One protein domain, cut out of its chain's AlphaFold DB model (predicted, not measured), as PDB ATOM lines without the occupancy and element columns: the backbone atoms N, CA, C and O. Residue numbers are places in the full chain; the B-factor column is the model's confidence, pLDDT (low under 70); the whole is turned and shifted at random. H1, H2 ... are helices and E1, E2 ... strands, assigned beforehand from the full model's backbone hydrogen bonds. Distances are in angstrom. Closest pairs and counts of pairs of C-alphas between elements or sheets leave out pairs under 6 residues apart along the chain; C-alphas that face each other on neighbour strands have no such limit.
ATOM      1  N   THR A   3      96.241  57.069  75.227       89.38
ATOM      2  CA  THR A   3      96.563  58.502  75.204       89.38
ATOM      3  C   THR A   3      96.233  59.079  73.835       89.38
ATOM      4  O   THR A   3      96.774  58.640  72.820       89.38
ATOM      5  N   TRP A   4      95.366  60.086  73.809       92.75
ATOM      6  CA  TRP A   4      94.955  60.808  72.611       92.75
ATOM      7  C   TRP A   4      95.548  62.215  72.640       92.75
ATOM      8  O   TRP A   4      95.309  62.995  73.561       92.75
ATOM      9  N   THR A   5      96.346  62.539  71.629       91.88
ATOM     10  CA  THR A   5      97.188  63.745  71.584       91.88
ATOM     11  C   THR A   5      96.732  64.802  70.575       91.88
ATOM     12  O   THR A   5      97.272  65.915  70.536       91.88
ATOM     13  N   THR A   6      95.750  64.460  69.736       92.56
ATOM     14  CA  THR A   6      95.139  65.343  68.735       92.56
ATOM     15  C   THR A   6      93.621  65.329  68.864       92.56
ATOM     16  O   THR A   6      93.032  64.359  69.340       92.56
ATOM     17  N   PHE A   7      92.965  66.399  68.408       94.00
ATOM     18  CA  PHE A   7      91.504  66.448  68.421       94.00
ATOM     19  C   PHE A   7      90.877  65.444  67.438       94.00
ATOM     20  O   PHE A   7      89.820  64.893  67.725       94.00
ATOM     21  N   ASP A   8      91.558  65.118  66.335       94.62
ATOM     22  CA  ASP A   8      91.089  64.092  65.393       94.62
ATOM     23  C   ASP A   8      91.007  62.704  66.040       94.62
ATOM     24  O   ASP A   8      90.062  61.969  65.772       94.62
ATOM     25  N   GLN A   9      91.939  62.361  66.940       93.69
ATOM     26  CA  GLN A   9      91.864  61.116  67.717       93.69
ATOM     27  C   GLN A   9      90.645  61.104  68.648       93.69
ATOM     28  O   GLN A   9      89.971  60.083  68.748       93.69
ATOM     29  N   VAL A  10      90.319  62.245  69.271       92.62
ATOM     30  CA  VAL A  10      89.106  62.393  70.097       92.62
ATOM     31  C   VAL A  10      87.849  62.168  69.250       92.62
ATOM     32  O   VAL A  10      86.983  61.382  69.628       92.62
ATOM     33  N   LEU A  11      87.761  62.811  68.080       92.62
ATOM     34  CA  LEU A  11      86.630  62.644  67.162       92.62
ATOM     35  C   LEU A  11      86.522  61.213  66.626       92.62
ATOM     36  O   LEU A  11      85.412  60.704  66.476       92.62
ATOM     37  N   GLN A  12      87.652  60.563  66.339       92.94
ATOM     38  CA  GLN A  12      87.665  59.178  65.881       92.94
ATOM     39  C   GLN A  12      87.167  58.227  66.973       92.94
ATOM     40  O   GLN A  12      86.277  57.432  66.694       92.94
ATOM     41  N   GLY A  13      87.622  58.378  68.221       89.88
ATOM     42  CA  GLY A  13      87.148  57.552  69.338       89.88
ATOM     43  C   GLY A  13      85.632  57.645  69.565       89.88
ATOM     44  O   GLY A  13      84.976  56.639  69.835       89.88
ATOM     45  N   ILE A  14      85.043  58.832  69.365       90.00
ATOM     46  CA  ILE A  14      83.582  59.027  69.414       90.00
ATOM     47  C   ILE A  14      82.883  58.304  68.259       90.00
ATOM     48  O   ILE A  14      81.840  57.687  68.470       90.00
ATOM     49  N   LYS A  15      83.441  58.369  67.043       90.12
ATOM     50  CA  LYS A  15      82.888  57.693  65.857       90.12
ATOM     51  C   LYS A  15      82.968  56.175  65.956       90.12
ATOM     52  O   LYS A  15      82.040  55.508  65.509       90.12
ATOM     53  N   ASP A  16      84.040  55.651  66.543       91.25
ATOM     54  CA  ASP A  16      84.239  54.213  66.744       91.25
ATOM     55  C   ASP A  16      83.215  53.645  67.737       91.25
ATOM     56  O   ASP A  16      82.811  52.488  67.627       91.25
ATOM     57  N   ASN A  17      82.740  54.476  68.673       88.44
ATOM     58  CA  ASN A  17      81.792  54.091  69.714       88.44
ATOM     59  C   ASN A  17      80.639  55.104  69.847       88.44
ATOM     60  O   ASN A  17      80.521  55.789  70.873       88.44
ATOM     61  N   PRO A  18      79.757  55.218  68.841       84.81
ATOM     62  CA  PRO A  18      78.787  56.302  68.774       84.81
ATOM     63  C   PRO A  18      77.744  56.213  69.892       84.81
ATOM     64  O   PRO A  18      77.245  55.138  70.229       84.81
ATOM     65  N   HIS A  19      77.374  57.369  70.440       81.81
ATOM     66  CA  HIS A  19      76.255  57.514  71.364       81.81
ATOM     67  C   HIS A  19      75.475  58.792  71.045       81.81
ATOM     68  O   HIS A  19      76.002  59.889  71.214       81.81
ATOM     69  N   PRO A  20      74.227  58.691  70.557       75.00
ATOM     70  CA  PRO A  20      73.447  59.874  70.234       75.00
ATOM     71  C   PRO A  20      72.978  60.545  71.522       75.00
ATOM     72  O   PRO A  20      72.162  59.976  72.242       75.00
ATOM     73  N   ILE A  21      73.425  61.764  71.804       70.50
ATOM     74  CA  ILE A  21      72.960  62.536  72.958       70.50
ATOM     75  C   ILE A  21      71.513  62.954  72.697       70.50
ATOM     76  O   ILE A  21      71.220  63.731  71.782       70.50
ATOM     77  N   LYS A  22      70.574  62.394  73.470       63.00
ATOM     78  CA  LYS A  22      69.157  62.733  73.344       63.00
ATOM     79  C   LYS A  22      68.871  63.975  74.171       63.00
ATOM     80  O   LYS A  22      69.402  64.165  75.259       63.00
ATOM     81  N   LYS A  23      67.951  64.793  73.665       57.28
ATOM     82  CA  LYS A  23      67.471  66.001  74.332       57.28
ATOM     83  C   LYS A  23      66.843  65.638  75.688       57.28
ATOM     84  O   LYS A  23      65.691  65.208  75.731       57.28
ATOM     85  N   LYS A  24      67.577  65.800  76.790       55.88
ATOM     86  CA  LYS A  24      67.106  65.456  78.139       55.88
ATOM     87  C   LYS A  24      66.622  66.673  78.910       55.88
ATOM     88  O   LYS A  24      67.167  67.761  78.791       55.88
ATOM     89  N   THR A  25      65.568  66.477  79.702       51.12
ATOM     90  CA  THR A  25      65.146  67.440  80.727       51.12
ATOM     91  C   THR A  25      65.479  66.818  82.067       51.12
ATOM     92  O   THR A  25      64.972  65.752  82.399       51.12
ATOM     93  N   ILE A  26      66.373  67.464  82.798       47.31
ATOM     94  CA  ILE A  26      67.012  66.912  83.987       47.31
ATOM     95  C   ILE A  26      65.964  66.575  85.083       47.31
ATOM     96  O   ILE A  26      66.061  65.525  85.708       47.31
ATOM     97  N   GLN A  27      64.864  67.336  85.211       41.06
ATOM     98  CA  GLN A  27      63.793  67.151  86.215       41.06
ATOM     99  C   GLN A  27      63.178  65.739  86.370       41.06
ATOM    100  O   GLN A  27      62.741  65.411  87.473       41.06
ATOM    101  N   SER A  28      63.117  64.893  85.336       38.47
ATOM    102  CA  SER A  28      62.435  63.589  85.442       38.47
ATOM    103  C   SER A  28      63.224  62.521  86.217       38.47
ATOM    104  O   SER A  28      62.618  61.572  86.709       38.47
ATOM    105  N   VAL A  29      64.547  62.677  86.393       41.72
ATOM    106  CA  VAL A  29      65.490  61.644  86.911       41.72
ATOM    107  C   VAL A  29      65.352  61.392  88.423       41.72
ATOM    108  O   VAL A  29      65.959  60.500  89.006       41.72
ATOM    109  N   PHE A  30      64.503  62.154  89.100       38.03
ATOM    110  CA  PHE A  30      64.792  62.590  90.460       38.03
ATOM    111  C   PHE A  30      63.820  62.180  91.561       38.03
ATOM    112  O   PHE A  30      64.022  62.558  92.719       38.03
ATOM    113  N   ASN A  31      62.770  61.435  91.237       35.66
ATOM    114  CA  ASN A  31      61.655  61.186  92.154       35.66
ATOM    115  C   ASN A  31      61.857  60.023  93.149       35.66
ATOM    116  O   ASN A  31      60.874  59.571  93.725       35.66
ATOM    117  N   THR A  32      63.080  59.521  93.394       34.94
ATOM    118  CA  THR A  32      63.226  58.198  94.045       34.94
ATOM    119  C   THR A  32      64.012  58.078  95.360       34.94
ATOM    120  O   THR A  32      63.892  57.013  95.959       34.94
ATOM    121  N   ARG A  33      64.734  59.079  95.914       38.81
ATOM    122  CA  ARG A  33      65.367  58.944  97.265       38.81
ATOM    123  C   ARG A  33      65.522  60.259  98.057       38.81
ATOM    124  O   ARG A  33      65.868  61.289  97.487       38.81
ATOM    125  N   LYS A  34      65.285  60.216  99.383       39.47
ATOM    126  CA  LYS A  34      65.297  61.380 100.308       39.47
ATOM    127  C   LYS A  34      66.692  61.796 100.809       39.47
ATOM    128  O   LYS A  34      66.903  62.969 101.098       39.47
ATOM    129  N   ASP A  35      67.630  60.863 100.917       40.75
ATOM    130  CA  ASP A  35      68.974  61.042 101.493       40.75
ATOM    131  C   ASP A  35      69.957  61.781 100.571       40.75
ATOM    132  O   ASP A  35      70.848  62.475 101.049       40.75
ATOM    133  N   LEU A  36      69.748  61.710  99.257       45.91
ATOM    134  CA  LEU A  36      70.513  62.470  98.261       45.91
ATOM    135  C   LEU A  36      69.852  63.797  97.867       45.91
ATOM    136  O   LEU A  36      70.377  64.486  97.003       45.91
ATOM    137  N   SER A  37      68.727  64.181  98.484       53.25
ATOM    138  CA  SER A  37      67.940  65.366  98.093       53.25
ATOM    139  C   SER A  37      68.759  66.657  98.050       53.25
ATOM    140  O   SER A  37      68.709  67.361  97.055       53.25
ATOM    141  N   ARG A  38      69.598  66.922  99.059       54.91
ATOM    142  CA  ARG A  38      70.444  68.131  99.101       54.91
ATOM    143  C   ARG A  38      71.552  68.148  98.050       54.91
ATOM    144  O   ARG A  38      71.825  69.187  97.462       54.91
ATOM    145  N   ILE A  39      72.185  66.998  97.812       57.03
ATOM    146  CA  ILE A  39      73.183  66.831  96.745       57.03
ATOM    147  C   ILE A  39      72.510  67.006  95.384       57.03
ATOM    148  O   ILE A  39      73.033  67.673  94.497       57.03
ATOM    149  N   LYS A  40      71.318  66.430  95.243       58.19
ATOM    150  CA  LYS A  40      70.498  66.527  94.052       58.19
ATOM    151  C   LYS A  40      70.082  67.960  93.776       58.19
ATOM    152  O   LYS A  40      70.278  68.393  92.656       58.19
ATOM    153  N   ASP A  41      69.551  68.684  94.756       59.50
ATOM    154  CA  ASP A  41      69.113  70.072  94.595       59.50
ATOM    155  C   ASP A  41      70.295  70.981  94.246       59.50
ATOM    156  O   ASP A  41      70.171  71.844  93.382       59.50
ATOM    157  N   TYR A  42      71.469  70.730  94.841       59.12
ATOM    158  CA  TYR A  42      72.709  71.407  94.470       59.12
ATOM    159  C   TYR A  42      73.074  71.144  93.003       59.12
ATOM    160  O   TYR A  42      73.182  72.089  92.229       59.12
ATOM    161  N   LEU A  43      73.169  69.878  92.588       60.06
ATOM    162  CA  LEU A  43      73.515  69.527  91.207       60.06
ATOM    163  C   LEU A  43      72.442  69.999  90.211       60.06
ATOM    164  O   LEU A  43      72.772  70.542  89.167       60.06
ATOM    165  N   LEU A  44      71.162  69.904  90.565       57.78
ATOM    166  CA  LEU A  44      70.035  70.463  89.817       57.78
ATOM    167  C   LEU A  44      70.126  71.974  89.641       57.78
ATOM    168  O   LEU A  44      69.812  72.483  88.575       57.78
ATOM    169  N   SER A  45      70.529  72.695  90.685       54.97
ATOM    170  CA  SER A  45      70.711  74.142  90.603       54.97
ATOM    171  C   SER A  45      71.907  74.521  89.728       54.97
ATOM    172  O   SER A  45      71.868  75.551  89.059       54.97
ATOM    173  N   SER A  46      72.940  73.670  89.686       50.38
ATOM    174  CA  SER A  46      74.104  73.833  88.808       50.38
ATOM    175  C   SER A  46      73.764  73.576  87.340       50.38
ATOM    176  O   SER A  46      74.319  74.235  86.465       50.38
ATOM    177  N   PHE A  47      72.818  72.675  87.069       52.72
ATOM    178  CA  PHE A  47      72.262  72.443  85.741       52.72
ATOM    179  C   PHE A  47      70.908  73.133  85.614       52.72
ATOM    180  O   PHE A  47      69.857  72.496  85.724       52.72
ATOM    181  N   GLN A  48      70.923  74.438  85.314       49.28
ATOM    182  CA  GLN A  48      69.763  75.075  84.677       49.28
ATOM    183  C   GLN A  48      69.245  74.119  83.592       49.28
ATOM    184  O   GLN A  48      70.079  73.515  82.934       49.28
ATOM    185  N   ASN A  49      67.924  73.914  83.486       48.06
ATOM    186  CA  ASN A  49      67.206  72.875  82.712       48.06
ATOM    187  C   ASN A  49      67.589  72.746  81.212       48.06
ATOM    188  O   ASN A  49      66.735  72.814  80.322       48.06
ATOM    189  N   GLU A  50      68.861  72.553  80.907       52.12
ATOM    190  CA  GLU A  50      69.435  72.748  79.598       52.12
ATOM    191  C   GLU A  50      69.536  71.419  78.881       52.12
ATOM    192  O   GLU A  50      69.994  70.391  79.378       52.12
ATOM    193  N   LYS A  51      69.013  71.470  77.667       59.44
ATOM    194  CA  LYS A  51      68.908  70.369  76.740       59.44
ATOM    195  C   LYS A  51      70.170  70.397  75.879       59.44
ATOM    196  O   LYS A  51      70.150  71.063  74.851       59.44
ATOM    197  N   TYR A  52      71.241  69.717  76.284       67.31
ATOM    198  CA  TYR A  52      72.464  69.642  75.475       67.31
ATOM    199  C   TYR A  52      72.301  68.676  74.288       67.31
ATOM    200  O   TYR A  52      71.586  67.672  74.359       67.31
ATOM    201  N   THR A  53      72.928  69.021  73.166       74.94
ATOM    202  CA  THR A  53      72.869  68.308  71.881       74.94
ATOM    203  C   THR A  53      74.242  67.744  71.491       74.94
ATOM    204  O   THR A  53      75.254  68.092  72.097       74.94
ATOM    205  N   ASN A  54      74.307  66.889  70.460       81.25
ATOM    206  CA  ASN A  54      75.590  66.423  69.906       81.25
ATOM    207  C   ASN A  54      76.543  67.592  69.545       81.25
ATOM    208  O   ASN A  54      77.705  67.535  69.946       81.25
ATOM    209  N   PRO A  55      76.085  68.675  68.875       85.12
ATOM    210  CA  PRO A  55      76.904  69.872  68.669       85.12
ATOM    211  C   PRO A  55      77.470  70.499  69.949       85.12
ATOM    212  O   PRO A  55      78.635  70.893  69.958       85.12
ATOM    213  N   ASP A  56      76.685  70.580  71.028       82.88
ATOM    214  CA  ASP A  56      77.151  71.158  72.300       82.88
ATOM    215  C   ASP A  56      78.235  70.283  72.940       82.88
ATOM    216  O   ASP A  56      79.209  70.788  73.500       82.88
ATOM    217  N   PHE A  57      78.110  68.962  72.816       86.50
ATOM    218  CA  PHE A  57      79.113  68.010  73.285       86.50
ATOM    219  C   PHE A  57      80.419  68.080  72.493       86.50
ATOM    220  O   PHE A  57      81.484  68.225  73.093       86.50
ATOM    221  N   GLU A  58      80.355  68.055  71.159       89.94
ATOM    222  CA  GLU A  58      81.544  68.224  70.312       89.94
ATOM    223  C   GLU A  58      82.226  69.573  70.574       89.94
ATOM    224  O   GLU A  58      83.456  69.647  70.680       89.94
ATOM    225  N   TYR A  59      81.433  70.636  70.751       90.31
ATOM    226  CA  TYR A  59      81.940  71.951  71.127       90.31
ATOM    227  C   TYR A  59      82.631  71.925  72.492       90.31
ATOM    228  O   TYR A  59      83.745  72.428  72.624       90.31
ATOM    229  N   THR A  60      82.011  71.294  73.492       90.69
ATOM    230  CA  THR A  60      82.573  71.162  74.845       90.69
ATOM    231  C   THR A  60      83.901  70.415  74.823       90.69
ATOM    232  O   THR A  60      84.863  70.862  75.447       90.69
ATOM    233  N   LEU A  61      84.000  69.320  74.065       93.75
ATOM    234  CA  LEU A  61      85.248  68.575  73.898       93.75
ATOM    235  C   LEU A  61      86.334  69.419  73.239       93.75
ATOM    236  O   LEU A  61      87.470  69.434  73.717       93.75
ATOM    237  N   LYS A  62      85.992  70.150  72.173       94.38
ATOM    238  CA  LYS A  62      86.928  71.062  71.509       94.38
ATOM    239  C   LYS A  62      87.400  72.154  72.465       94.38
ATOM    240  O   LYS A  62      88.598  72.404  72.568       94.38
ATOM    241  N   TYR A  63      86.477  72.755  73.208       92.69
ATOM    242  CA  TYR A  63      86.773  73.775  74.207       92.69
ATOM    243  C   TYR A  63      87.685  73.230  75.320       92.69
ATOM    244  O   TYR A  63      88.701  73.845  75.649       92.69
ATOM    245  N   CYS A  64      87.415  72.027  75.840       93.19
ATOM    246  CA  CYS A  64      88.292  71.353  76.801       93.19
ATOM    247  C   CYS A  64      89.680  71.079  76.204       93.19
ATOM    248  O   CYS A  64      90.697  71.390  76.825       93.19
ATOM    249  N   PHE A  65      89.754  70.564  74.977       93.75
ATOM    250  CA  PHE A  65      91.019  70.283  74.297       93.75
ATOM    251  C   PHE A  65      91.860  71.553  74.083       93.75
ATOM    252  O   PHE A  65      93.069  71.566  74.332       93.75
ATOM    253  N   GLU A  66      91.231  72.651  73.671       91.31
ATOM    254  CA  GLU A  66      91.909  73.920  73.403       91.31
ATOM    255  C   GLU A  66      92.246  74.721  74.667       91.31
ATOM    256  O   GLU A  66      93.259  75.418  74.672       91.31
ATOM    257  N   ARG A  67      91.429  74.662  75.731       88.62
ATOM    258  CA  ARG A  67      91.571  75.543  76.912       88.62
ATOM    259  C   ARG A  67      91.949  74.811  78.201       88.62
ATOM    260  O   ARG A  67      92.690  75.361  79.023       88.62
ATOM    261  N   MET A  68      91.479  73.576  78.387       89.12
ATOM    262  CA  MET A  68      91.840  72.742  79.539       89.12
ATOM    263  C   MET A  68      93.184  72.055  79.329       89.12
ATOM    264  O   MET A  68      93.847  71.746  80.314       89.12
ATOM    265  N   MET A  69      93.624  71.858  78.082       88.62
ATOM    266  CA  MET A  69      94.851  71.146  77.691       88.62
ATOM    267  C   MET A  69      94.819  69.641  77.973       88.62
ATOM    268  O   MET A  69      95.335  68.882  77.161       88.62
ATOM    269  N   ARG A  70      94.261  69.205  79.110       89.06
ATOM    270  CA  ARG A  70      94.244  67.806  79.546       89.06
ATOM    271  C   ARG A  70      92.976  67.456  80.304       89.06
ATOM    272  O   ARG A  70      92.587  68.214  81.186       89.06
ATOM    273  N   PHE A  71      92.412  66.293  80.008       92.50
ATOM    274  CA  PHE A  71      91.265  65.710  80.705       92.50
ATOM    275  C   PHE A  71      91.213  64.198  80.455       92.50
ATOM    276  O   PHE A  71      91.899  63.691  79.565       92.50
ATOM    277  N   LEU A  72      90.415  63.473  81.238       93.94
ATOM    278  CA  LEU A  72      90.074  62.087  80.927       93.94
ATOM    279  C   LEU A  72      88.771  62.056  80.142       93.94
ATOM    280  O   LEU A  72      87.813  62.754  80.483       93.94
ATOM    281  N   PHE A  73      88.744  61.221  79.115       95.50
ATOM    282  CA  PHE A  73      87.540  60.904  78.372       95.50
ATOM    283  C   PHE A  73      87.162  59.449  78.621       95.50
ATOM    284  O   PHE A  73      87.978  58.543  78.426       95.50
ATOM    285  N   VAL A  74      85.931  59.229  79.081       95.69
ATOM    286  CA  VAL A  74      85.438  57.895  79.432       95.69
ATOM    287  C   VAL A  74      84.138  57.622  78.700       95.69
ATOM    288  O   VAL A  74      83.218  58.437  78.748       95.69
ATOM    289  N   GLN A  75      84.050  56.456  78.066       95.06
ATOM    290  CA  GLN A  75      82.835  55.998  77.403       95.06
ATOM    291  C   GLN A  75      82.329  54.725  78.073       95.06
ATOM    292  O   GLN A  75      83.064  53.744  78.231       95.06
ATOM    293  N   ILE A  76      81.052  54.743  78.445       94.69
ATOM    294  CA  ILE A  76      80.330  53.590  78.976       94.69
ATOM    295  C   ILE A  76      79.320  53.151  77.921       94.69
ATOM    296  O   ILE A  76      78.533  53.974  77.448       94.69
ATOM    297  N   ARG A  77      79.338  51.870  77.545       93.19
ATOM    298  CA  ARG A  77      78.374  51.255  76.619       93.19
ATOM    299  C   ARG A  77      77.917  49.913  77.148       93.19
ATOM    300  O   ARG A  77      78.735  49.113  77.600       93.19
ATOM    301  N   SER A  78      76.614  49.655  77.094       90.31
ATOM    302  CA  SER A  78      75.999  48.420  77.593       90.31
ATOM    303  C   SER A  78      76.477  48.057  79.009       90.31
ATOM    304  O   SER A  78      76.757  46.897  79.306       90.31
ATOM    305  N   GLY A  79      76.620  49.071  79.873       89.44
ATOM    306  CA  GLY A  79      77.098  48.913  81.247       89.44
ATOM    307  C   GLY A  79      78.572  48.517  81.382       89.44
ATOM    308  O   GLY A  79      78.935  47.954  82.404       89.44
ATOM    309  N   LYS A  80      79.426  48.770  80.383       94.44
ATOM    310  CA  LYS A  80      80.873  48.508  80.436       94.44
ATOM    311  C   LYS A  80      81.666  49.741  80.023       94.44
ATOM    312  O   LYS A  80      81.257  50.456  79.112       94.44
ATOM    313  N   ILE A  81      82.817  49.957  80.656       96.00
ATOM    314  CA  ILE A  81      83.794  50.952  80.202       96.00
ATOM    315  C   ILE A  81      84.466  50.394  78.948       96.00
ATOM    316  O   ILE A  81      85.187  49.399  79.027       96.00
ATOM    317  N   ILE A  82      84.212  51.018  77.805       96.25
ATOM    318  CA  ILE A  82      84.814  50.644  76.515       96.25
ATOM    319  C   ILE A  82      85.991  51.551  76.147       96.25
ATOM    320  O   ILE A  82      86.879  51.141  75.408       96.25
ATOM    321  N   THR A  83      86.039  52.754  76.722       95.56
ATOM    322  CA  THR A  83      87.117  53.718  76.513       95.56
ATOM    323  C   THR A  83      87.433  54.408  77.824       95.56
ATOM    324  O   THR A  83      86.534  54.874  78.525       95.56
ATOM    325  N   PHE A  84      88.723  54.487  78.132       94.94
ATOM    326  CA  PHE A  84      89.270  55.294  79.213       94.94
ATOM    327  C   PHE A  84      90.581  55.900  78.708       94.94
ATOM    328  O   PHE A  84      91.628  55.236  78.688       94.94
ATOM    329  N   ALA A  85      90.484  57.130  78.206       93.31
ATOM    330  CA  ALA A  85      91.540  57.796  77.462       93.31
ATOM    331  C   ALA A  85      92.032  59.054  78.181       93.31
ATOM    332  O   ALA A  85      91.249  59.882  78.649       93.31
ATOM    333  N   HIS A  86      93.350  59.222  78.212       91.88
ATOM    334  CA  HIS A  86      94.001  60.476  78.550       91.88
ATOM    335  C   HIS A  86      94.018  61.360  77.315       91.88
ATOM    336  O   HIS A  86      94.699  61.053  76.340       91.88
ATOM    337  N   VAL A  87      93.297  62.471  77.362       92.75
ATOM    338  CA  VAL A  87      93.330  63.459  76.290       92.75
ATOM    339  C   VAL A  87      94.337  64.539  76.650       92.75
ATOM    340  O   VAL A  87      94.269  65.122  77.733       92.75
ATOM    341  N   GLU A  88      95.267  64.822  75.742       90.62
ATOM    342  CA  GLU A  88      96.292  65.847  75.907       90.62
ATOM    343  C   GLU A  88      96.506  66.655  74.623       90.62
ATOM    344  O   GLU A  88      96.861  66.130  73.577       90.62
ATOM    345  N   ASN A  89      96.400  67.978  74.704       91.62
ATOM    346  CA  ASN A  89      96.767  68.853  73.600       91.62
ATOM    347  C   ASN A  89      98.275  69.146  73.604       91.62
ATOM    348  O   ASN A  89      98.743  70.113  74.205       91.62
ATOM    349  N   THR A  90      99.051  68.339  72.881       87.25
ATOM    350  CA  THR A  90     100.518  68.500  72.766       87.25
ATOM    351  C   THR A  90     100.945  69.777  72.033       87.25
ATOM    352  O   THR A  90     102.079  70.236  72.172       87.25
ATOM    353  N   LYS A  91     100.032  70.387  71.267       90.50
ATOM    354  CA  LYS A  91     100.240  71.649  70.540       90.50
ATOM    355  C   LYS A  91      99.534  72.824  71.220       90.50
ATOM    356  O   LYS A  91      99.252  73.822  70.559       90.50
ATOM    357  N   PHE A  92      99.274  72.723  72.525       90.94
ATOM    358  CA  PHE A  92      98.530  73.718  73.288       90.94
ATOM    359  C   PHE A  92      99.048  75.143  73.072       90.94
ATOM    360  O   PHE A  92     100.259  75.410  73.053       90.94
ATOM    361  N   ARG A  93      98.093  76.058  72.901       92.19
ATOM    362  CA  ARG A  93      98.310  77.497  72.836       92.19
ATOM    363  C   ARG A  93      97.215  78.186  73.635       92.19
ATOM    364  O   ARG A  93      96.042  78.114  73.279       92.19
ATOM    365  N   GLY A 151     101.283  69.114  87.641       48.06
ATOM    366  CA  GLY A 151      99.946  69.146  88.242       48.06
ATOM    367  C   GLY A 151      98.981  68.064  87.765       48.06
ATOM    368  O   GLY A 151      97.781  68.226  87.956       48.06
ATOM    369  N   ASP A 152      99.490  66.979  87.180       53.34
ATOM    370  CA  ASP A 152      98.699  65.764  87.018       53.34
ATOM    371  C   ASP A 152      98.617  65.071  88.376       53.34
ATOM    372  O   ASP A 152      99.612  64.575  88.898       53.34
ATOM    373  N   SER A 153      97.434  65.093  88.972       56.56
ATOM    374  CA  SER A 153      97.080  64.138  90.011       56.56
ATOM    375  C   SER A 153      97.160  62.722  89.420       56.56
ATOM    376  O   SER A 153      96.693  62.503  88.301       56.56
ATOM    377  N   HIS A 154      97.812  61.799  90.137       67.81
ATOM    378  CA  HIS A 154      98.012  60.398  89.737       67.81
ATOM    379  C   HIS A 154      96.881  59.520  90.274       67.81
ATOM    380  O   HIS A 154      97.144  58.576  91.009       67.81
ATOM    381  N   TYR A 155      95.634  59.908  90.012       78.69
ATOM    382  CA  TYR A 155      94.474  59.216  90.575       78.69
ATOM    383  C   TYR A 155      93.615  58.502  89.530       78.69
ATOM    384  O   TYR A 155      92.432  58.228  89.738       78.69
ATOM    385  N   GLU A 156      94.166  58.286  88.338       86.12
ATOM    386  CA  GLU A 156      93.426  57.692  87.231       86.12
ATOM    387  C   GLU A 156      93.048  56.243  87.505       86.12
ATOM    388  O   GLU A 156      91.986  55.808  87.063       86.12
ATOM    389  N   GLN A 157      93.878  55.531  88.268       88.69
ATOM    390  CA  GLN A 157      93.607  54.156  88.655       88.69
ATOM    391  C   GLN A 157      92.405  54.084  89.601       88.69
ATOM    392  O   GLN A 157      91.453  53.369  89.317       88.69
ATOM    393  N   GLU A 158      92.384  54.894  90.655       91.62
ATOM    394  CA  GLU A 158      91.295  54.946  91.629       91.62
ATOM    395  C   GLU A 158      89.980  55.389  90.969       91.62
ATOM    396  O   GLU A 158      88.920  54.822  91.231       91.62
ATOM    397  N   LEU A 159      90.034  56.373  90.061       92.75
ATOM    398  CA  LEU A 159      88.867  56.782  89.273       92.75
ATOM    399  C   LEU A 159      88.369  55.655  88.359       92.75
ATOM    400  O   LEU A 159      87.158  55.445  88.248       92.75
ATOM    401  N   TYR A 160      89.283  54.934  87.703       94.25
ATOM    402  CA  TYR A 160      88.939  53.771  86.891       94.25
ATOM    403  C   TYR A 160      88.283  52.681  87.743       94.25
ATOM    404  O   TYR A 160      87.237  52.166  87.350       94.25
ATOM    405  N   ASP A 161      88.836  52.379  88.917       95.19
ATOM    406  CA  ASP A 161      88.335  51.344  89.822       95.19
ATOM    407  C   ASP A 161      86.942  51.691  90.358       95.19
ATOM    408  O   ASP A 161      86.032  50.864  90.267       95.19
ATOM    409  N   MET A 162      86.718  52.940  90.785       95.88
ATOM    410  CA  MET A 162      85.391  53.427  91.182       95.88
ATOM    411  C   MET A 162      84.352  53.252  90.066       95.88
ATOM    412  O   MET A 162      83.247  52.753  90.300       95.88
ATOM    413  N   LEU A 163      84.688  53.647  88.834       95.88
ATOM    414  CA  LEU A 163      83.789  53.508  87.686       95.88
ATOM    415  C   LEU A 163      83.563  52.035  87.326       95.88
ATOM    416  O   LEU A 163      82.429  51.631  87.055       95.88
ATOM    417  N   GLN A 164      84.616  51.216  87.355       96.38
ATOM    418  CA  GLN A 164      84.541  49.793  87.046       96.38
ATOM    419  C   GLN A 164      83.667  49.062  88.073       96.38
ATOM    420  O   GLN A 164      82.787  48.283  87.701       96.38
ATOM    421  N   GLU A 165      83.833  49.332  89.364       97.31
ATOM    422  CA  GLU A 165      82.951  48.793  90.398       97.31
ATOM    423  C   GLU A 165      81.507  49.277  90.245       97.31
ATOM    424  O   GLU A 165      80.574  48.479  90.378       97.31
ATOM    425  N   CYS A 166      81.303  50.543  89.875       96.50
ATOM    426  CA  CYS A 166      79.972  51.087  89.617       96.50
ATOM    427  C   CYS A 166      79.260  50.317  88.492       96.50
ATOM    428  O   CYS A 166      78.095  49.945  88.640       96.50
ATOM    429  N   THR A 167      79.980  49.990  87.411       95.75
ATOM    430  CA  THR A 167      79.462  49.207  86.273       95.75
ATOM    431  C   THR A 167      79.118  47.758  86.627       95.75
ATOM    432  O   THR A 167      78.175  47.195  86.078       95.75
ATOM    433  N   LYS A 168      79.844  47.152  87.578       96.38
ATOM    434  CA  LYS A 168      79.538  45.810  88.102       96.38
ATOM    435  C   LYS A 168      78.307  45.833  89.008       96.38
ATOM    436  O   LYS A 168      77.521  44.890  89.004       96.38
ATOM    437  N   LYS A 169      78.154  46.897  89.804       96.50
ATOM    438  CA  LYS A 169      77.096  47.017  90.819       96.50
ATOM    439  C   LYS A 169      75.758  47.476  90.244       96.50
ATOM    440  O   LYS A 169      74.711  47.082  90.754       96.50
ATOM    441  N   TYR A 170      75.774  48.314  89.212       93.62
ATOM    442  CA  TYR A 170      74.574  48.936  88.669       93.62
ATOM    443  C   TYR A 170      74.480  48.796  87.155       93.62
ATOM    444  O   TYR A 170      75.468  48.877  86.433       93.62
ATOM    445  N   LYS A 171      73.244  48.703  86.656       90.56
ATOM    446  CA  LYS A 171      72.966  48.899  85.234       90.56
ATOM    447  C   LYS A 171      73.071  50.390  84.917       90.56
ATOM    448  O   LYS A 171      72.191  51.166  85.294       90.56
ATOM    449  N   LEU A 172      74.171  50.777  84.281       90.31
ATOM    450  CA  LEU A 172      74.443  52.156  83.884       90.31
ATOM    451  C   LEU A 172      73.994  52.408  82.438       90.31
ATOM    452  O   LEU A 172      74.114  51.502  81.607       90.31
ATOM    453  N   PRO A 173      73.481  53.609  82.126       88.25
ATOM    454  CA  PRO A 173      73.168  53.988  80.759       88.25
ATOM    455  C   PRO A 173      74.443  54.178  79.940       88.25
ATOM    456  O   PRO A 173      75.511  54.504  80.467       88.25
ATOM    457  N   ASP A 174      74.302  54.057  78.624       90.44
ATOM    458  CA  ASP A 174      75.336  54.522  77.711       90.44
ATOM    459  C   ASP A 174      75.576  56.019  77.947       90.44
ATOM    460  O   ASP A 174      74.617  56.793  78.052       90.44
ATOM    461  N   THR A 175      76.847  56.392  78.100       90.38
ATOM    462  CA  THR A 175      77.255  57.734  78.532       90.38
ATOM    463  C   THR A 175      78.670  58.050  78.066       90.38
ATOM    464  O   THR A 175      79.532  57.166  78.067       90.38
ATOM    465  N   ASP A 176      78.921  59.316  77.743       92.00
ATOM    466  CA  ASP A 176      80.262  59.878  77.583       92.00
ATOM    467  C   ASP A 176      80.547  60.862  78.726       92.00
ATOM    468  O   ASP A 176      79.692  61.677  79.085       92.00
ATOM    469  N   LEU A 177      81.734  60.771  79.327       93.94
ATOM    470  CA  LEU A 177      82.151  61.582  80.471       93.94
ATOM    471  C   LEU A 177      83.421  62.364  80.132       93.94
ATOM    472  O   LEU A 177      84.390  61.803  79.615       93.94
ATOM    473  N   ILE A 178      83.426  63.648  80.491       94.25
ATOM    474  CA  ILE A 178      84.590  64.535  80.427       94.25
ATOM    475  C   ILE A 178      85.024  64.806  81.866       94.25
ATOM    476  O   ILE A 178      84.282  65.440  82.614       94.25
ATOM    477  N   ILE A 179      86.199  64.317  82.268       94.38
ATOM    478  CA  ILE A 179      86.692  64.435  83.648       94.38
ATOM    479  C   ILE A 179      87.936  65.325  83.692       94.38
ATOM    480  O   ILE A 179      89.021  64.965  83.229       94.38
ATOM    481  N   ASN A 180      87.786  66.490  84.306       91.25
ATOM    482  CA  ASN A 180      88.856  67.397  84.670       91.25
ATOM    483  C   ASN A 180      89.555  66.918  85.953       91.25
ATOM    484  O   ASN A 180      89.019  66.992  87.058       91.25
ATOM    485  N   LYS A 181      90.798  66.455  85.807       83.50
ATOM    486  CA  LYS A 181      91.629  65.981  86.924       83.50
ATOM    487  C   LYS A 181      92.574  67.043  87.497       83.50
ATOM    488  O   LYS A 181      93.375  66.742  88.383       83.50
ATOM    489  N   LYS A 182      92.556  68.270  86.968       83.31
ATOM    490  CA  LYS A 182      93.449  69.337  87.431       83.31
ATOM    491  C   LYS A 182      93.044  69.824  88.821       83.31
ATOM    492  O   LYS A 182      91.873  69.818  89.182       83.31
ATOM    493  N   ASP A 183      94.015  70.392  89.534       82.62
ATOM    494  CA  ASP A 183      93.813  71.213  90.739       82.62
ATOM    495  C   ASP A 183      93.120  72.565  90.413       82.62
ATOM    496  O   ASP A 183      93.578  73.637  90.825       82.62
ATOM    497  N   SER A 184      92.072  72.556  89.592       86.38
ATOM    498  CA  SER A 184      91.298  73.729  89.190       86.38
ATOM    499  C   SER A 184      89.959  73.320  88.608       86.38
ATOM    500  O   SER A 184      89.915  72.397  87.800       86.38
ATOM    501  N   ASN A 185      88.920  74.084  88.916       86.38
ATOM    502  CA  ASN A 185      87.644  74.010  88.209       86.38
ATOM    503  C   ASN A 185      87.763  74.724  86.855       86.38
ATOM    504  O   ASN A 185      88.760  75.419  86.614       86.38
ATOM    505  N   PHE A 186      86.792  74.526  85.970       87.88
ATOM    506  CA  PHE A 186      86.931  74.949  84.587       87.88
ATOM    507  C   PHE A 186      85.714  75.711  84.063       87.88
ATOM    508  O   PHE A 186      85.825  76.886  83.732       87.88
ATOM    509  N   LEU A 187      84.535  75.112  84.007       85.88
ATOM    510  CA  LEU A 187      83.390  75.772  83.388       85.88
ATOM    511  C   LEU A 187      82.765  76.786  84.351       85.88
ATOM    512  O   LEU A 187      82.305  76.404  85.419       85.88
ATOM    513  N   ARG A 188      82.704  78.074  83.996       80.88
ATOM    514  CA  ARG A 188      82.128  79.123  84.862       80.88
ATOM    515  C   ARG A 188      80.701  79.494  84.483       80.88
ATOM    516  O   ARG A 188      80.399  79.607  83.309       80.88
ATOM    517  N   TRP A 189      79.830  79.793  85.441       76.62
ATOM    518  CA  TRP A 189      78.462  80.242  85.114       76.62
ATOM    519  C   TRP A 189      78.376  81.709  84.669       76.62
ATOM    520  O   TRP A 189      77.334  82.145  84.194       76.62
ATOM    521  N   ASP A 190      79.445  82.492  84.843       75.19
ATOM    522  CA  ASP A 190      79.481  83.917  84.495       75.19
ATOM    523  C   ASP A 190      80.177  84.211  83.157       75.19
ATOM    524  O   ASP A 190      80.574  85.354  82.930       75.19
ATOM    525  N   ASP A 191      80.336  83.219  82.275       79.31
ATOM    526  CA  ASP A 191      81.057  83.267  80.984       79.31
ATOM    527  C   ASP A 191      82.479  83.850  81.049       79.31
ATOM    528  O   ASP A 191      82.976  84.440  80.081       79.31
ATOM    529  N   LYS A 192      83.120  83.802  82.216       83.94
ATOM    530  CA  LYS A 192      84.498  84.269  82.376       83.94
ATOM    531  C   LYS A 192      85.475  83.130  82.185       83.94
ATOM    532  O   LYS A 192      85.123  81.961  82.284       83.94
ATOM    533  N   TYR A 193      86.736  83.483  81.973       85.56
ATOM    534  CA  TYR A 193      87.781  82.477  81.842       85.56
ATOM    535  C   TYR A 193      87.841  81.515  83.046       85.56
ATOM    536  O   TYR A 193      87.725  81.963  84.190       85.56
ATOM    537  N   PRO A 194      88.140  80.223  82.801       80.06
ATOM    538  CA  PRO A 194      88.120  79.140  83.793       80.06
ATOM    539  C   PRO A 194      89.054  79.352  84.992       80.06
ATOM    540  O   PRO A 194      88.846  78.826  86.078       80.06
ATOM    541  N   TYR A 195      90.142  80.091  84.792       83.31
ATOM    542  CA  TYR A 195      91.232  80.183  85.753       83.31
ATOM    543  C   TYR A 195      91.146  81.493  86.537       83.31
ATOM    544  O   TYR A 195      90.990  82.557  85.938       83.31
ATOM    545  N   ASP A 196      91.337  81.438  87.861       73.81
ATOM    546  CA  ASP A 196      91.325  82.612  88.749       73.81
ATOM    547  C   ASP A 196      92.263  83.738  88.293       73.81
ATOM    548  O   ASP A 196      92.009  84.911  88.559       73.81
ATOM    549  N   VAL A 197      93.315  83.395  87.547       71.69
ATOM    550  CA  VAL A 197      94.204  84.359  86.888       71.69
ATOM    551  C   VAL A 197      93.459  85.353  85.977       71.69
ATOM    552  O   VAL A 197      93.855  86.515  85.880       71.69
ATOM    553  N   TYR A 198      92.395  84.900  85.318       73.81
ATOM    554  CA  TYR A 198      91.644  85.629  84.294       73.81
ATOM    555  C   TYR A 198      90.173  85.817  84.679       73.81
ATOM    556  O   TYR A 198      89.379  86.253  83.854       73.81
ATOM    557  N   ARG A 199      89.804  85.543  85.938       72.00
ATOM    558  CA  ARG A 199      88.412  85.547  86.429       72.00
ATOM    559  C   ARG A 199      87.664  86.873  86.310       72.00
ATOM    560  O   ARG A 199      86.507  86.933  86.704       72.00
ATOM    561  N   SER A 200      88.319  87.962  85.920       78.44
ATOM    562  CA  SER A 200      87.666  89.250  85.659       78.44
ATOM    563  C   SER A 200      87.281  89.426  84.192       78.44
ATOM    564  O   SER A 200      86.415  90.240  83.896       78.44
ATOM    565  N   GLU A 201      87.908  88.675  83.290       83.56
ATOM    566  CA  GLU A 201      87.759  88.810  81.845       83.56
ATOM    567  C   GLU A 201      86.734  87.779  81.337       83.56
ATOM    568  O   GLU A 201      86.738  86.620  81.761       83.56
ATOM    569  N   LYS A 202      85.848  88.193  80.424       84.88
ATOM    570  CA  LYS A 202      84.930  87.283  79.721       84.88
ATOM    571  C   LYS A 202      85.719  86.387  78.764       84.88
ATOM    572  O   LYS A 202      86.637  86.875  78.106       84.88
ATOM    573  N   ASP A 203      85.349  85.113  78.658       85.38
ATOM    574  CA  ASP A 203      85.851  84.223  77.607       85.38
ATOM    575  C   ASP A 203      84.895  84.298  76.406       85.38
ATOM    576  O   ASP A 203      83.771  83.801  76.499       85.38
ATOM    577  N   PRO A 204      85.293  84.906  75.271       85.31
ATOM    578  CA  PRO A 204      84.410  85.068  74.113       85.31
ATOM    579  C   PRO A 204      83.892  83.744  73.542       85.31
ATOM    580  O   PRO A 204      82.870  83.728  72.865       85.31
ATOM    581  N   GLU A 205      84.594  82.638  73.797       83.69
ATOM    582  CA  GLU A 205      84.146  81.302  73.402       83.69
ATOM    583  C   GLU A 205      83.064  80.744  74.323       83.69
ATOM    584  O   GLU A 205      82.297  79.893  73.900       83.69
ATOM    585  N   GLN A 206      82.944  81.238  75.550       80.81
ATOM    586  CA  GLN A 206      81.919  80.769  76.470       80.81
ATOM    587  C   GLN A 206      80.597  81.534  76.332       80.81
ATOM    588  O   GLN A 206      79.528  80.958  76.510       80.81
ATOM    589  N   VAL A 207      80.664  82.826  75.993       76.31
ATOM    590  CA  VAL A 207      79.500  83.723  75.970       76.31
ATOM    591  C   VAL A 207      78.372  83.170  75.092       76.31
ATOM    592  O   VAL A 207      78.530  82.997  73.883       76.31
ATOM    593  N   GLY A 208      77.211  82.939  75.714       71.12
ATOM    594  CA  GLY A 208      75.992  82.497  75.030       71.12
ATOM    595  C   GLY A 208      76.050  81.064  74.491       71.12
ATOM    596  O   GLY A 208      75.287  80.731  73.584       71.12
ATOM    597  N   ARG A 209      76.967  80.228  74.997       76.81
ATOM    598  CA  ARG A 209      77.097  78.815  74.621       76.81
ATOM    599  C   ARG A 209      76.531  77.892  75.692       76.81
ATOM    600  O   ARG A 209      76.645  78.158  76.883       76.81
ATOM    601  N   HIS A 210      76.012  76.760  75.232       76.69
ATOM    602  CA  HIS A 210      75.671  75.622  76.074       76.69
ATOM    603  C   HIS A 210      76.861  74.664  76.151       76.69
ATOM    604  O   HIS A 210      77.580  74.474  75.168       76.69
ATOM    605  N   PHE A 211      77.058  74.052  77.316       80.25
ATOM    606  CA  PHE A 211      78.137  73.097  77.548       80.25
ATOM    607  C   PHE A 211      77.589  71.776  78.076       80.25
ATOM    608  O   PHE A 211      76.681  71.736  78.904       80.25
ATOM    609  N   TYR A 212      78.180  70.687  77.598       82.50
ATOM    610  CA  TYR A 212      77.974  69.359  78.155       82.50
ATOM    611  C   TYR A 212      78.612  69.278  79.556       82.50
ATOM    612  O   TYR A 212      79.639  69.926  79.784       82.50
ATOM    613  N   PRO A 213      78.052  68.494  80.499       84.56
ATOM    614  CA  PRO A 213      78.596  68.387  81.847       84.56
ATOM    615  C   PRO A 213      80.085  68.016  81.888       84.56
ATOM    616  O   PRO A 213      80.523  67.040  81.272       84.56
ATOM    617  N   ILE A 214      80.854  68.775  82.669       88.62
ATOM    618  CA  ILE A 214      82.256  68.486  82.984       88.62
ATOM    619  C   ILE A 214      82.320  68.024  84.434       88.62
ATOM    620  O   ILE A 214      81.815  68.696  85.331       88.62
ATOM    621  N   LEU A 215      82.930  66.866  84.663       92.19
ATOM    622  CA  LEU A 215      83.170  66.312  85.991       92.19
ATOM    623  C   LEU A 215      84.533  66.785  86.499       92.19
ATOM    624  O   LEU A 215      85.478  66.841  85.718       92.19
ATOM    625  N   ALA A 216      84.677  67.082  87.786       90.25
ATOM    626  CA  ALA A 216      85.944  67.526  88.362       90.25
ATOM    627  C   ALA A 216      86.116  67.044  89.804       90.25
ATOM    628  O   ALA A 216      85.147  66.907  90.541       90.25
ATOM    629  N   ILE A 217      87.358  66.804  90.233       85.62
ATOM    630  CA  ILE A 217      87.663  66.330  91.599       85.62
ATOM    631  C   ILE A 217      87.189  67.291  92.706       85.62
ATOM    632  O   ILE A 217      86.980  66.870  93.831       85.62
ATOM    633  N   GLY A 218      86.953  68.564  92.392       83.00
ATOM    634  CA  GLY A 218      86.264  69.527  93.249       83.00
ATOM    635  C   GLY A 218      85.454  70.497  92.392       83.00
ATOM    636  O   GLY A 218      85.478  70.409  91.168       83.00
ATOM    637  N   SER A 219      84.729  71.417  93.024       85.94
ATOM    638  CA  SER A 219      84.031  72.501  92.324       85.94
ATOM    639  C   SER A 219      84.182  73.823  93.082       85.94
ATOM    640  O   SER A 219      85.003  73.953  94.000       85.94
ATOM    641  N   SER A 220      83.473  74.867  92.661       84.69
ATOM    642  CA  SER A 220      83.309  76.076  93.464       84.69
ATOM    643  C   SER A 220      81.983  76.761  93.179       84.69
ATOM    644  O   SER A 220      81.370  76.532  92.143       84.69
ATOM    645  N   ILE A 221      81.588  77.696  94.044       81.81
ATOM    646  CA  ILE A 221      80.395  78.534  93.836       81.81
ATOM    647  C   ILE A 221      80.441  79.371  92.549       81.81
ATOM    648  O   ILE A 221      79.470  80.048  92.240       81.81
ATOM    649  N   HIS A 222      81.568  79.388  91.832       81.62
ATOM    650  CA  HIS A 222      81.759  80.105  90.571       81.62
ATOM    651  C   HIS A 222      81.695  79.207  89.327       81.62
ATOM    652  O   HIS A 222      81.762  79.725  88.213       81.62
ATOM    653  N   HIS A 223      81.601  77.889  89.508       84.69
ATOM    654  CA  HIS A 223      81.753  76.916  88.434       84.69
ATOM    655  C   HIS A 223      80.544  75.988  88.318       84.69
ATOM    656  O   HIS A 223      79.814  75.767  89.282       84.69
ATOM    657  N   ALA A 224      80.346  75.474  87.110       81.69
ATOM    658  CA  ALA A 224      79.337  74.492  86.743       81.69
ATOM    659  C   ALA A 224      79.906  73.059  86.692       81.69
ATOM    660  O   ALA A 224      79.158  72.120  86.429       81.69
ATOM    661  N   ASP A 225      81.211  72.871  86.942       86.06
ATOM    662  CA  ASP A 225      81.818  71.545  87.075       86.06
ATOM    663  C   ASP A 225      81.096  70.718  88.159       86.06
ATOM    664  O   ASP A 225      80.875  71.196  89.280       86.06
ATOM    665  N   ILE A 226      80.778  69.457  87.849       86.62
ATOM    666  CA  ILE A 226      80.211  68.498  88.804       86.62
ATOM    667  C   ILE A 226      81.338  67.960  89.684       86.62
ATOM    668  O   ILE A 226      82.217  67.270  89.159       86.62
ATOM    669  N   PRO A 227      81.307  68.178  91.008       89.69
ATOM    670  CA  PRO A 227      82.276  67.550  91.889       89.69
ATOM    671  C   PRO A 227      82.081  66.026  91.883       89.69
ATOM    672  O   PRO A 227      80.968  65.542  92.087       89.69
ATOM    673  N   ILE A 228      83.150  65.263  91.681       92.25
ATOM    674  CA  ILE A 228      83.175  63.802  91.841       92.25
ATOM    675  C   ILE A 228      83.860  63.417  93.157       92.25
ATOM    676  O   ILE A 228      84.550  64.252  93.749       92.25
ATOM    677  N   PRO A 229      83.668  62.180  93.649       93.12
ATOM    678  CA  PRO A 229      84.367  61.697  94.831       93.12
ATOM    679  C   PRO A 229      85.882  61.831  94.689       93.12
ATOM    680  O   PRO A 229      86.436  61.501  93.635       93.12
ATOM    681  N   TYR A 230      86.551  62.315  95.741       91.06
ATOM    682  CA  TYR A 230      88.006  62.319  95.736       91.06
ATOM    683  C   TYR A 230      88.511  60.871  95.781       91.06
ATOM    684  O   TYR A 230      87.979  60.051  96.523       91.06
ATOM    685  N   PRO A 231      89.592  60.557  95.066       89.38
ATOM    686  CA  PRO A 231      90.322  59.296  95.201       89.38
ATOM    687  C   PRO A 231      90.690  58.953  96.651       89.38
ATOM    688  O   PRO A 231      90.589  57.807  97.062       89.38
ATOM    689  N   GLN A 232      91.008  59.955  97.475       89.94
ATOM    690  CA  GLN A 232      91.274  59.771  98.909       89.94
ATOM    691  C   GLN A 232      90.041  59.369  99.722       89.94
ATOM    692  O   GLN A 232      90.186  58.793 100.794       89.94
ATOM    693  N   ASP A 233      88.840  59.685  99.235       93.50
ATOM    694  CA  ASP A 233      87.593  59.269  99.874       93.50
ATOM    695  C   ASP A 233      87.279  57.796  99.572       93.50
ATOM    696  O   ASP A 233      86.577  57.154 100.350       93.50
ATOM    697  N   TRP A 234      87.790  57.263  98.455       93.12
ATOM    698  CA  TRP A 234      87.651  55.851  98.096       93.12
ATOM    699  C   TRP A 234      88.416  54.959  99.069       93.12
ATOM    700  O   TRP A 234      87.825  54.063  99.662       93.12
ATOM    701  N   ASP A 235      89.677  55.302  99.337       88.94
ATOM    702  CA  ASP A 235      90.546  54.583 100.271       88.94
ATOM    703  C   ASP A 235      90.799  55.394 101.551       88.94
ATOM    704  O   ASP A 235      91.941  55.627 101.960       88.94
ATOM    705  N   ILE A 417      79.792  56.214  97.685       95.06
ATOM    706  CA  ILE A 417      80.599  56.683  96.554       95.06
ATOM    707  C   ILE A 417      80.076  56.086  95.243       95.06
ATOM    708  O   ILE A 417      79.815  56.823  94.293       95.06
ATOM    709  N   LEU A 418      79.817  54.776  95.196       95.75
ATOM    710  CA  LEU A 418      79.257  54.126  94.008       95.75
ATOM    711  C   LEU A 418      77.826  54.601  93.701       95.75
ATOM    712  O   LEU A 418      77.461  54.740  92.535       95.75
ATOM    713  N   GLN A 419      77.001  54.869  94.720       91.88
ATOM    714  CA  GLN A 419      75.671  55.465  94.522       91.88
ATOM    715  C   GLN A 419      75.761  56.880  93.936       91.88
ATOM    716  O   GLN A 419      74.984  57.214  93.043       91.88
ATOM    717  N   TYR A 420      76.715  57.688  94.403       92.00
ATOM    718  CA  TYR A 420      76.968  59.019  93.859       92.00
ATOM    719  C   TYR A 420      77.453  58.945  92.406       92.00
ATOM    720  O   TYR A 420      76.918  59.642  91.548       92.00
ATOM    721  N   TRP A 421      78.391  58.045  92.095       93.19
ATOM    722  CA  TRP A 421      78.835  57.809  90.720       93.19
ATOM    723  C   TRP A 421      77.695  57.387  89.805       93.19
ATOM    724  O   TRP A 421      77.541  57.964  88.731       93.19
ATOM    725  N   LYS A 422      76.861  56.430  90.231       91.56
ATOM    726  CA  LYS A 422      75.662  56.052  89.475       91.56
ATOM    727  C   LYS A 422      74.803  57.276  89.177       91.56
ATOM    728  O   LYS A 422      74.392  57.465  88.040       91.56
ATOM    729  N   TYR A 423      74.548  58.091  90.195       84.94
ATOM    730  CA  TYR A 423      73.734  59.287  90.055       84.94
ATOM    731  C   TYR A 423      74.334  60.265  89.031       84.94
ATOM    732  O   TYR A 423      73.636  60.675  88.111       84.94
ATOM    733  N   VAL A 424      75.631  60.574  89.123       87.06
ATOM    734  CA  VAL A 424      76.335  61.437  88.154       87.06
ATOM    735  C   VAL A 424      76.280  60.863  86.733       87.06
ATOM    736  O   VAL A 424      76.061  61.601  85.778       87.06
ATOM    737  N   ILE A 425      76.433  59.549  86.574       88.56
ATOM    738  CA  ILE A 425      76.378  58.893  85.261       88.56
ATOM    739  C   ILE A 425      74.959  58.926  84.686       88.56
ATOM    740  O   ILE A 425      74.798  59.197  83.501       88.56
ATOM    741  N   ASP A 426      73.926  58.713  85.503       82.88
ATOM    742  CA  ASP A 426      72.528  58.816  85.066       82.88
ATOM    743  C   ASP A 426      72.169  60.251  84.624       82.88
ATOM    744  O   ASP A 426      71.393  60.429  83.677       82.88
ATOM    745  N   LEU A 427      72.762  61.266  85.273       76.00
ATOM    746  CA  LEU A 427      72.642  62.670  84.865       76.00
ATOM    747  C   LEU A 427      73.238  62.912  83.481       76.00
ATOM    748  O   LEU A 427      72.560  63.483  82.631       76.00
ATOM    749  N   CYS A 428      74.483  62.481  83.261       77.75
ATOM    750  CA  CYS A 428      75.191  62.715  82.004       77.75
ATOM    751  C   CYS A 428      74.627  61.869  80.852       77.75
ATOM    752  O   CYS A 428      74.474  62.364  79.737       77.75
ATOM    753  N   GLY A 429      74.318  60.600  81.122       70.62
ATOM    754  CA  GLY A 429      73.879  59.617  80.137       70.62
ATOM    755  C   GLY A 429      72.461  59.835  79.643       70.62
ATOM    756  O   GLY A 429      71.781  60.773  80.036       70.62
TER     757      GLY A 429
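What this domain is: This is residues 3 to 93, 151 to 235 and 417 to 429 of the 432 residues of the protein "CAP10 domain-containing protein" of viral metagenome (UniProt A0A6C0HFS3). A twisted sheet of four strands lies between helices, in three layers with helices on both faces of the sheet: H1 and H4 cover one face, while H5 and H7, crossing each other, are on the other. H2 and H3 lie beyond H7, H6 packs on H5, and residues 181 to 213 are a long stretch with no named element. The printed part has 189 residues, with seven named helices and four named strands in the order H1 H2 H3 H4 E1 E2 H5 E3 E4 H6 H7; the sheet, in the order E2 E1 E3 E4, is mixed, and the class is mixed, helices and strands. The whole is compact, with a radius of gyration of the C-alphas of 15.8 A, and spans 42 by 35 by 32 A.

How they stand to each other: H1, residues 7 to 16, and H4, residues 54 to 68, are on the same face of the sheet, each at a height over the sheet of 9.7 A. They are close but not clearly touching, the closest C-alphas being those of Phe 7 and Phe 65, 7.0 A apart. H2, residues 26 to 30, and H3, residues 37 to 46, are not on the sheet and only just touch, with 3 pairs of C-alphas within 8 A, the closest Ile 26 and Leu 44 at 7.5 A. E1, residues 70 to 77, and E2, residues 80 to 88, form an antiparallel hairpin, with N 73 and O 85 at 2.9 A. H5, residues 156 to 169, is on the opposite face from H4, along E1 at 17 degrees on the local plane. E3, residues 175 to 180, is antiparallel to E1, with N 74 and O 177 at 3.0 A. E4, residues 214 to 216, is parallel to E3, with N 215 and O 178 at 2.8 A. H6, residues 231 to 234, touches H5, the closest C-alphas being those of Glu 158 and Pro 231, 5.7 A apart. H7, residues 417 to 428, touches H5 about perpendicular, at 86 degrees, the closest C-alphas being those of Cys 166 and Leu 418, 5.4 A apart. Every O i to N i+4 pair is within hydrogen-bond range in H1, H3, H4, H5 and H7; H2 has 0 of 1, with 1 of 2 O i to N i+3 pairs, and H6 is too short for such a pair.

Where its parts are: H1 begins at C-alpha 7 (91.504, 66.448, 68.421) and is 14.3 A long; H4 is 19.9 A, E1 23.1 A, E2 23.6 A, H5 19.8 A and E3 16.3 A. H7, 16.7 A, ends at C-alpha 428 (75.191, 62.715, 82.004).

The domain as a whole: Residues 94 to 150 and 236 to 416 are not printed, with C-alpha gaps of 17.6 A and 10.8 A. The links E3 to E4 and E4 to H6 are long. Residues 22 to 52 and 151 to 154 have pLDDT under 70.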